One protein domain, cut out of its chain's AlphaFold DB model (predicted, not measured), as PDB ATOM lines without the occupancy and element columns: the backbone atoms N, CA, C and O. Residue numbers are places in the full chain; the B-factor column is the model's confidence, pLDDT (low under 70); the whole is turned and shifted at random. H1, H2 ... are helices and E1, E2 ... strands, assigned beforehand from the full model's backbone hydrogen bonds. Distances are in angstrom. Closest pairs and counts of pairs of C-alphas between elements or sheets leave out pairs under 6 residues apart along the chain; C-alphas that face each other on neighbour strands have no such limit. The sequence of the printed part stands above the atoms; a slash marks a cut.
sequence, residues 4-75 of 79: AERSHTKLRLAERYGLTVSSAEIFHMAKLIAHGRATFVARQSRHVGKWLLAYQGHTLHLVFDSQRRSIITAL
ATOM      1  N   ALA A   4     310.186 202.393 285.718       86.50
ATOM      2  CA  ALA A   4     311.152 202.644 284.650       86.50
ATOM      3  C   ALA A   4     310.507 202.544 283.259       86.50
ATOM      4  O   ALA A   4     310.656 203.455 282.449       86.50
ATOM      5  N   GLU A   5     309.714 201.498 283.009       86.94
ATOM      6  CA  GLU A   5     308.977 201.327 281.747       86.94
ATOM      7  C   GLU A   5     308.002 202.492 281.503       86.94
ATOM      8  O   GLU A   5     307.960 203.047 280.408       86.94
ATOM      9  N   ARG A   6     307.261 202.930 282.535       88.44
ATOM     10  CA  ARG A   6     306.355 204.090 282.423       88.44
ATOM     11  C   ARG A   6     307.101 205.363 282.047       88.44
ATOM     12  O   ARG A   6     306.646 206.103 281.180       88.44
ATOM     13  N   SER A   7     308.219 205.617 282.719       91.25
ATOM     14  CA  SER A   7     309.040 206.806 282.479       91.25
ATOM     15  C   SER A   7     309.623 206.782 281.066       91.25
ATOM     16  O   SER A   7     309.570 207.790 280.366       91.25
ATOM     17  N   HIS A   8     310.070 205.610 280.604       92.94
ATOM     18  CA  HIS A   8     310.544 205.418 279.240       92.94
ATOM     19  C   HIS A   8     309.456 205.708 278.197       92.94
ATOM     20  O   HIS A   8     309.699 206.454 277.252       92.94
ATOM     21  N   THR A   9     308.241 205.178 278.373       93.75
ATOM     22  CA  THR A   9     307.125 205.433 277.446       93.75
ATOM     23  C   THR A   9     306.778 206.918 277.366       93.75
ATOM     24  O   THR A   9     306.602 207.435 276.265       93.75
ATOM     25  N   LYS A  10     306.725 207.618 278.509       95.12
ATOM     26  CA  LYS A  10     306.492 209.072 278.549       95.12
ATOM     27  C   LYS A  10     307.565 209.836 277.786       95.12
ATOM     28  O   LYS A  10     307.232 210.671 276.954       95.12
ATOM     29  N   LEU A  11     308.833 209.507 278.036       96.19
ATOM     30  CA  LEU A  11     309.960 210.135 277.357       96.19
ATOM     31  C   LEU A  11     309.861 209.948 275.837       96.19
ATOM     32  O   LEU A  11     309.972 210.914 275.094       96.19
ATOM     33  N   ARG A  12     309.562 208.731 275.363       97.00
ATOM     34  CA  ARG A  12     309.423 208.467 273.922       97.00
ATOM     35  C   ARG A  12     308.252 209.202 273.278       97.00
ATOM     36  O   ARG A  12     308.377 209.618 272.131       97.00
ATOM     37  N   LEU A  13     307.134 209.356 273.986       96.38
ATOM     38  CA  LEU A  13     305.997 210.140 273.498       96.38
ATOM     39  C   LEU A  13     306.353 211.626 273.373       96.38
ATOM     40  O   LEU A  13     306.049 212.234 272.348       96.38
ATOM     41  N   ALA A  14     307.067 212.175 274.358       96.62
ATOM     42  CA  ALA A  14     307.546 213.551 274.313       96.62
ATOM     43  C   ALA A  14     308.554 213.765 273.169       96.62
ATOM     44  O   ALA A  14     308.369 214.660 272.354       96.62
ATOM     45  N   GLU A  15     309.569 212.906 273.048       96.69
ATOM     46  CA  GLU A  15     310.610 213.015 272.012       96.69
ATOM     47  C   GLU A  15     310.061 212.877 270.584       96.69
ATOM     48  O   GLU A  15     310.521 213.565 269.679       96.69
ATOM     49  N   ARG A  16     309.120 211.950 270.356       96.12
ATOM     50  CA  ARG A  16     308.684 211.569 268.997       96.12
ATOM     51  C   ARG A  16     307.454 212.324 268.517       96.12
ATOM     52  O   ARG A  16     307.277 212.464 267.312       96.12
ATOM     53  N   TYR A  17     306.605 212.763 269.442       95.62
ATOM     54  CA  TYR A  17     305.317 213.380 269.125       95.62
ATOM     55  C   TYR A  17     305.116 214.737 269.809       95.62
ATOM     56  O   TYR A  17     304.089 215.365 269.581       95.62
ATOM     57  N   GLY A  18     306.049 215.192 270.656       95.19
ATOM     58  CA  GLY A  18     305.870 216.412 271.450       95.19
ATOM     59  C   GLY A  18     304.816 216.278 272.555       95.19
ATOM     60  O   GLY A  18     304.370 217.281 273.104       95.19
ATOM     61  N   LEU A  19     304.399 215.051 272.887       94.81
ATOM     62  CA  LEU A  19     303.293 214.789 273.809       94.81
ATOM     63  C   LEU A  19     303.785 214.523 275.231       94.81
ATOM     64  O   LEU A  19     304.358 213.472 275.527       94.81
ATOM     65  N   THR A  20     303.484 215.451 276.138       95.12
ATOM     66  CA  THR A  20     303.662 215.243 277.579       95.12
ATOM     67  C   THR A  20     302.416 214.578 278.146       95.12
ATOM     68  O   THR A  20     301.359 215.197 278.189       95.12
ATOM     69  N   VAL A  21     302.538 213.328 278.595       93.88
ATOM     70  CA  VAL A  21     301.392 212.545 279.082       93.88
ATOM     71  C   VAL A  21     301.560 212.075 280.524       93.88
ATOM     72  O   VAL A  21     302.634 211.663 280.984       93.88
ATOM     73  N   SER A  22     300.451 212.074 281.248       95.50
ATOM     74  CA  SER A  22     300.326 211.496 282.578       95.50
ATOM     75  C   SER A  22     300.258 209.963 282.532       95.50
ATOM     76  O   SER A  22     300.033 209.323 281.503       95.50
ATOM     77  N   SER A  23     300.436 209.329 283.695       92.62
ATOM     78  CA  SER A  23     300.266 207.873 283.812       92.62
ATOM     79  C   SER A  23     298.820 207.438 283.533       92.62
ATOM     80  O   SER A  23     298.601 206.338 283.026       92.62
ATOM     81  N   ALA A  24     297.847 208.295 283.859       94.56
ATOM     82  CA  ALA A  24     296.430 208.049 283.609       94.56
ATOM     83  C   ALA A  24     296.120 208.063 282.105       94.56
ATOM     84  O   ALA A  24     295.409 207.185 281.622       94.56
ATOM     85  N   GLU A  25     296.720 208.987 281.354       96.19
ATOM     86  CA  GLU A  25     296.578 209.050 279.897       96.19
ATOM     87  C   GLU A  25     297.190 207.829 279.210       96.19
ATOM     88  O   GLU A  25     296.542 207.234 278.356       96.19
ATOM     89  N   ILE A  26     298.377 207.368 279.625       95.69
ATOM     90  CA  ILE A  26     298.967 206.122 279.086       95.69
ATOM     91  C   ILE A  26     298.036 204.932 279.322       95.69
ATOM     92  O   ILE A  26     297.832 204.103 278.434       95.69
ATOM     93  N   PHE A  27     297.453 204.840 280.516       94.94
ATOM     94  CA  PHE A  27     296.495 203.786 280.825       94.94
ATOM     95  C   PHE A  27     295.220 203.900 279.980       94.94
ATOM     96  O   PHE A  27     294.701 202.892 279.501       94.94
ATOM     97  N   HIS A  28     294.737 205.120 279.753       96.69
ATOM     98  CA  HIS A  28     293.600 205.376 278.880       96.69
ATOM     99  C   HIS A  28     293.896 204.979 277.426       96.69
ATOM    100  O   HIS A  28     293.125 204.225 276.837       96.69
ATOM    101  N   MET A  29     295.046 205.373 276.874       97.44
ATOM    102  CA  MET A  29     295.493 204.950 275.543       97.44
ATOM    103  C   MET A  29     295.582 203.421 275.430       97.44
ATOM    104  O   MET A  29     295.104 202.837 274.460       97.44
ATOM    105  N   ALA A  30     296.128 202.746 276.447       97.25
ATOM    106  CA  ALA A  30     296.195 201.286 276.483       97.25
ATOM    107  C   ALA A  30     294.797 200.638 276.466       97.25
ATOM    108  O   ALA A  30     294.593 199.638 275.777       97.25
ATOM    109  N   LYS A  31     293.820 201.223 277.176       97.44
ATOM    110  CA  LYS A  31     292.413 200.797 277.115       97.44
ATOM    111  C   LYS A  31     291.821 200.988 275.722       97.44
ATOM    112  O   LYS A  31     291.158 200.078 275.239       97.44
ATOM    113  N   LEU A  32     292.064 202.128 275.074       97.69
ATOM    114  CA  LEU A  32     291.577 202.378 273.713       97.69
ATOM    115  C   LEU A  32     292.067 201.294 272.746       97.69
ATOM    116  O   LEU A  32     291.258 200.709 272.028       97.69
ATOM    117  N   ILE A  33     293.357 200.949 272.802       97.44
ATOM    118  CA  ILE A  33     293.923 199.857 271.996       97.44
ATOM    119  C   ILE A  33     293.244 198.522 272.337       97.44
ATOM    120  O   ILE A  33     292.780 197.819 271.441       97.44
ATOM    121  N   ALA A  34     293.125 198.186 273.626       96.56
ATOM    122  CA  ALA A  34     292.519 196.931 274.071       96.56
ATOM    123  C   ALA A  34     291.038 196.779 273.669       96.56
ATOM    124  O   ALA A  34     290.571 195.660 273.477       96.56
ATOM    125  N   HIS A  35     290.309 197.889 273.534       96.25
ATOM    126  CA  HIS A  35     288.904 197.922 273.119       96.25
ATOM    127  C   HIS A  35     288.713 198.082 271.600       96.25
ATOM    128  O   HIS A  35     287.599 198.353 271.154       96.25
ATOM    129  N   GLY A  36     289.772 197.933 270.799       95.12
ATOM    130  CA  GLY A  36     289.680 197.989 269.338       95.12
ATOM    131  C   GLY A  36     289.503 199.401 268.772       95.12
ATOM    132  O   GLY A  36     289.055 199.557 267.642       95.12
ATOM    133  N   ARG A  37     289.856 200.447 269.532       96.81
ATOM    134  CA  ARG A  37     289.861 201.850 269.072       96.81
ATOM    135  C   ARG A  37     291.203 202.263 268.449       96.81
ATOM    136  O   ARG A  37     291.551 203.438 268.450       96.81
ATOM    137  N   ALA A  38     291.967 201.295 267.954       97.56
ATOM    138  CA  ALA A  38     293.266 201.484 267.320       97.56
ATOM    139  C   ALA A  38     293.394 200.553 266.110       97.56
ATOM    140  O   ALA A  38     292.777 199.488 266.070       97.56
ATOM    141  N   THR A  39     294.232 200.932 265.149       98.06
ATOM    142  CA  THR A  39     294.497 200.135 263.945       98.06
ATOM    143  C   THR A  39     295.705 199.241 264.181       98.06
ATOM    144  O   THR A  39     296.769 199.721 264.566       98.06
ATOM    145  N   PHE A  40     295.562 197.937 263.962       97.50
ATOM    146  CA  PHE A  40     296.686 197.007 264.048       97.50
ATOM    147  C   PHE A  40     297.616 197.172 262.840       97.50
ATOM    148  O   PHE A  40     297.148 197.196 261.707       97.50
ATOM    149  N   VAL A  41     298.926 197.257 263.081       97.31
ATOM    150  CA  VAL A  41     299.942 197.397 262.022       97.31
ATOM    151  C   VAL A  41     300.639 196.070 261.772       97.31
ATOM    152  O   VAL A  41     300.632 195.546 260.665       97.31
ATOM    153  N   ALA A  42     301.285 195.534 262.806       97.19
ATOM    154  CA  ALA A  42     302.119 194.351 262.670       97.19
ATOM    155  C   ALA A  42     302.277 193.616 263.995       97.19
ATOM    156  O   ALA A  42     302.304 194.203 265.081       97.19
ATOM    157  N   ARG A  43     302.442 192.301 263.897       97.56
ATOM    158  CA  ARG A  43     302.756 191.435 265.030       97.56
ATOM    159  C   ARG A  43     304.257 191.520 265.314       97.56
ATOM    160  O   ARG A  43     305.049 191.425 264.386       97.56
ATOM    161  N   GLN A  44     304.647 191.671 266.579       95.00
ATOM    162  CA  GLN A  44     306.053 191.577 266.999       95.00
ATOM    163  C   GLN A  44     306.338 190.253 267.717       95.00
ATOM    164  O   GLN A  44     307.372 189.638 267.492       95.00
ATOM    165  N   SER A  45     305.420 189.792 268.569       95.62
ATOM    166  CA  SER A  45     305.477 188.477 269.223       95.62
ATOM    167  C   SER A  45     304.070 188.024 269.630       95.62
ATOM    168  O   SER A  45     303.110 188.772 269.458       95.62
ATOM    169  N   ARG A  46     303.916 186.821 270.209       93.81
ATOM    170  CA  ARG A  46     302.609 186.215 270.553       93.81
ATOM    171  C   ARG A  46     301.613 187.178 271.220       93.81
ATOM    172  O   ARG A  46     300.438 187.153 270.868       93.81
ATOM    173  N   HIS A  47     302.071 188.050 272.117       96.44
ATOM    174  CA  HIS A  47     301.223 189.020 272.828       96.44
ATOM    175  C   HIS A  47     301.568 190.485 272.533       96.44
ATOM    176  O   HIS A  47     300.860 191.376 272.992       96.44
ATOM    177  N   VAL A  48     302.619 190.751 271.751       97.50
ATOM    178  CA  VAL A  48     303.095 192.111 271.473       97.50
ATOM    179  C   VAL A  48     302.835 192.479 270.017       97.50
ATOM    180  O   VAL A  48     303.200 191.743 269.097       97.50
ATOM    181  N   GLY A  49     302.215 193.635 269.803       97.88
ATOM    182  CA  GLY A  49     301.910 194.159 268.475       97.88
ATOM    183  C   GLY A  49     302.164 195.656 268.367       97.88
ATOM    184  O   GLY A  49     302.224 196.362 269.372       97.88
ATOM    185  N   LYS A  50     302.297 196.119 267.129       98.19
ATOM    186  CA  LYS A  50     302.371 197.527 266.749       98.19
ATOM    187  C   LYS A  50     300.984 198.011 266.337       98.19
ATOM    188  O   LYS A  50     300.282 197.305 265.612       98.19
ATOM    189  N   TRP A  51     300.614 199.199 266.789       98.31
ATOM    190  CA  TRP A  51     299.285 199.777 266.618       98.31
ATOM    191  C   TRP A  51     299.377 201.258 266.266       98.31
ATOM    192  O   TRP A  51     300.300 201.933 266.715       98.31
ATOM    193  N   LEU A  52     298.400 201.762 265.517       98.19
ATOM    194  CA  LEU A  52     298.170 203.188 265.307       98.19
ATOM    195  C   LEU A  52     296.968 203.635 266.128       98.19
ATOM    196  O   LEU A  52     295.877 203.078 265.993       98.19
ATOM    197  N   LEU A  53     297.164 204.648 266.962       97.94
ATOM    198  CA  LEU A  53     296.120 205.246 267.784       97.94
ATOM    199  C   LEU A  53     296.001 206.733 267.454       97.94
ATOM    200  O   LEU A  53     296.969 207.473 267.608       97.94
ATOM    201  N   ALA A  54     294.810 207.176 267.058       97.12
ATOM    202  CA  ALA A  54     294.509 208.599 266.971       97.12
ATOM    203  C   ALA A  54     294.279 209.150 268.388       97.12
ATOM    204  O   ALA A  54     293.379 208.694 269.095       97.12
ATOM    205  N   TYR A  55     295.100 210.105 268.819       96.25
ATOM    206  CA  TYR A  55     295.021 210.695 270.153       96.25
ATOM    207  C   TYR A  55     295.482 212.153 270.131       96.25
ATOM    208  O   TYR A  55     296.574 212.442 269.654       96.25
ATOM    209  N   GLN A  56     294.647 213.069 270.639       93.44
ATOM    210  CA  GLN A  56     294.939 214.514 270.707       93.44
ATOM    211  C   GLN A  56     295.442 215.116 269.375       93.44
ATOM    212  O   GLN A  56     296.342 215.944 269.356       93.44
ATOM    213  N   GLY A  57     294.882 214.680 268.240       92.44
ATOM    214  CA  GLY A  57     295.292 215.153 266.908       92.44
ATOM    215  C   GLY A  57     296.553 214.487 266.342       92.44
ATOM    216  O   GLY A  57     296.901 214.735 265.192       92.44
ATOM    217  N   HIS A  58     297.200 213.594 267.092       94.69
ATOM    218  CA  HIS A  58     298.344 212.812 266.632       94.69
ATOM    219  C   HIS A  58     297.935 211.390 266.249       94.69
ATOM    220  O   HIS A  58     297.084 210.776 266.892       94.69
ATOM    221  N   THR A  59     298.604 210.833 265.239       96.88
ATOM    222  CA  THR A  59     298.547 209.396 264.946       96.88
ATOM    223  C   THR A  59     299.755 208.721 265.579       96.88
ATOM    224  O   THR A  59     300.866 208.787 265.059       96.88
ATOM    225  N   LEU A  60     299.544 208.099 266.735       97.44
ATOM    226  CA  LEU A  60     300.598 207.494 267.538       97.44
ATOM    227  C   LEU A  60     300.885 206.074 267.073       97.44
ATOM    228  O   LEU A  60     300.002 205.220 267.113       97.44
ATOM    229  N   HIS A  61     302.137 205.797 266.727       98.00
ATOM    230  CA  HIS A  61     302.619 204.446 266.482       98.00
ATOM    231  C   HIS A  61     303.119 203.831 267.792       98.00
ATOM    232  O   HIS A  61     304.127 204.255 268.349       98.00
ATOM    233  N   LEU A  62     302.401 202.843 268.320       97.69
ATOM    234  CA  LEU A  62     302.585 202.322 269.674       97.69
ATOM    235  C   LEU A  62     302.862 200.820 269.670       97.69
ATOM    236  O   LEU A  62     302.248 200.065 268.920       97.69
ATOM    237  N   VAL A  63     303.746 200.375 270.562       97.75
ATOM    238  CA  VAL A  63     303.923 198.952 270.879       97.75
ATOM    239  C   VAL A  63     303.062 198.615 272.085       97.75
ATOM    240  O   VAL A  63     303.221 199.208 273.151       97.75
ATOM    241  N   PHE A  64     302.174 197.642 271.935       97.81
ATOM    242  CA  PHE A  64     301.229 197.231 272.966       97.81
ATOM    243  C   PHE A  64     301.371 195.743 273.281       97.81
ATOM    244  O   PHE A  64     301.427 194.909 272.375       97.81
ATOM    245  N   ASP A  65     301.394 195.430 274.574       96.62
ATOM    246  CA  ASP A  65     301.335 194.076 275.112       96.62
ATOM    247  C   ASP A  65     299.897 193.756 275.538       96.62
ATOM    248  O   ASP A  65     299.371 194.348 276.487       96.62
ATOM    249  N   SER A  66     299.261 192.800 274.858       95.75
ATOM    250  CA  SER A  66     297.889 192.378 275.139       95.75
ATOM    251  C   SER A  66     297.742 191.602 276.446       95.75
ATOM    252  O   SER A  66     296.679 191.652 277.059       95.75
ATOM    253  N   GLN A  67     298.783 190.883 276.877       95.50
ATOM    254  CA  GLN A  67     298.764 190.119 278.125       95.50
ATOM    255  C   GLN A  67     298.852 191.068 279.323       95.50
ATOM    256  O   GLN A  67     298.081 190.951 280.272       95.50
ATOM    257  N   ARG A  68     299.755 192.053 279.254       93.75
ATOM    258  CA  ARG A  68     299.930 193.075 280.301       93.75
ATOM    259  C   ARG A  68     298.933 194.233 280.196       93.75
ATOM    260  O   ARG A  68     298.888 195.068 281.099       93.75
ATOM    261  N   ARG A  69     298.161 194.299 279.103       94.94
ATOM    262  CA  ARG A  69     297.243 195.397 278.746       94.94
ATOM    263  C   ARG A  69     297.916 196.764 278.856       94.94
ATOM    264  O   ARG A  69     297.398 197.684 279.488       94.94
ATOM    265  N   SER A  70     299.109 196.882 278.282       96.00
ATOM    266  CA  SER A  70     299.973 198.035 278.521       96.00
ATOM    267  C   SER A  70     300.799 198.435 277.304       96.00
ATOM    268  O   SER A  70     301.288 197.571 276.577       96.00
ATOM    269  N   ILE A  71     301.007 199.741 277.124       96.81
ATOM    270  CA  ILE A  71     301.886 200.293 276.085       96.81
ATOM    271  C   ILE A  71     303.343 200.171 276.537       96.81
ATOM    272  O   ILE A  71     303.722 200.730 277.561       96.81
ATOM    273  N   ILE A  72     304.158 199.454 275.771       95.44
ATOM    274  CA  ILE A  72     305.579 199.237 276.067       95.44
ATOM    275  C   ILE A  72     306.409 200.467 275.690       95.44
ATOM    276  O   ILE A  72     307.310 200.852 276.425       95.44
ATOM    277  N   THR A  73     306.144 201.051 274.519       96.75
ATOM    278  CA  THR A  73     306.869 202.215 273.997       96.75
ATOM    279  C   THR A  73     306.108 202.834 272.822       96.75
ATOM    280  O   THR A  73     305.240 202.187 272.228       96.75
ATOM    281  N   ALA A  74     306.446 204.069 272.466       97.19
ATOM    282  CA  ALA A  74     305.975 204.729 271.254       97.19
ATOM    283  C   ALA A  74     307.075 204.676 270.197       97.19
ATOM    284  O   ALA A  74     308.194 205.055 270.513       97.19
ATOM    285  N   LEU A  75     306.786 204.206 268.984       96.50
ATOM    286  CA  LEU A  75     307.661 204.162 267.803       96.50
ATOM    287  C   LEU A  75     307.665 205.506 267.054       96.50
ATOM    288  O   LEU A  75     306.788 206.329 267.317       96.50
TER     289      LEU A  75
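What this domain is: This is residues 4 to 75 of the 79 residues of an uncharacterized protein of Rubrivivax sp (UniProt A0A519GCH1). A strongly twisted four-stranded antiparallel sheet has H2 packed on one face, while H1 packs at its E4 edge, over E3 and E4 and about perpendicular to H2. The 72 printed residues hold two named helices and then four strands, H1 H2 E1 E2 E3 E4, with sheet order E1 E2 E3 E4; the class is mixed, helices and strands. The whole is compact and rounded, with a radius of gyration of the C-alphas of 10.9 A and spans of 29 by 27 by 19 A.

Where its parts are: The strands are E1, residues 39 to 45, 16.9 A; E2, residues 48 to 55, 20.3 A, which bends by 51 degrees at residue 52; E3, residues 58 to 65, 20.8 A; and E4, residues 70 to 74, 11.6 A, ending at C-alpha 74 (305.975, 204.729, 271.254). H1, residues 4 to 17, 19.8 A, begins at C-alpha 4 (311.152, 202.644, 284.650). H2, residues 23 to 34, is 16.6 A long.

How they stand to each other: The strands form a meander, each the antiparallel neighbour of the one before, in three hairpins. N 41 and O 50 of E1 and E2 are 2.9 A apart, N 53 and O 60 of E2 and E3 2.9 A, and N 72 and O 63 of E4 and E3 2.8 A, each within hydrogen-bond range. E1 and E4 are apart. H2 is on one face of the sheet, making two layers, one of helix and one of strands; its closest C-alphas to E4 are Ala 30 and Ser 70, 5.4 A. H1 is on the sheet at a height of 8.9 A, slantwise to the strands, at 37 degrees to E4 on the local plane; the closest C-alphas are Thr 9 and Thr 73, 4.7 A. H1 and H2 are close but not clearly touching, their closest C-alphas, Arg 6 and Ser 23, being 7.3 A apart; their lines stand at 80 degrees. In H1 and H2 every O i to N i+4 pair is within hydrogen-bond range.

The domain as a whole: The two C-alphas farthest apart, Gly 18 and Arg 46, are 30.4 A apart. The printed part has no cut, and its five links between named elements are tight. The mean pLDDT of the printed part is 95.8, and no printed residue is under 70.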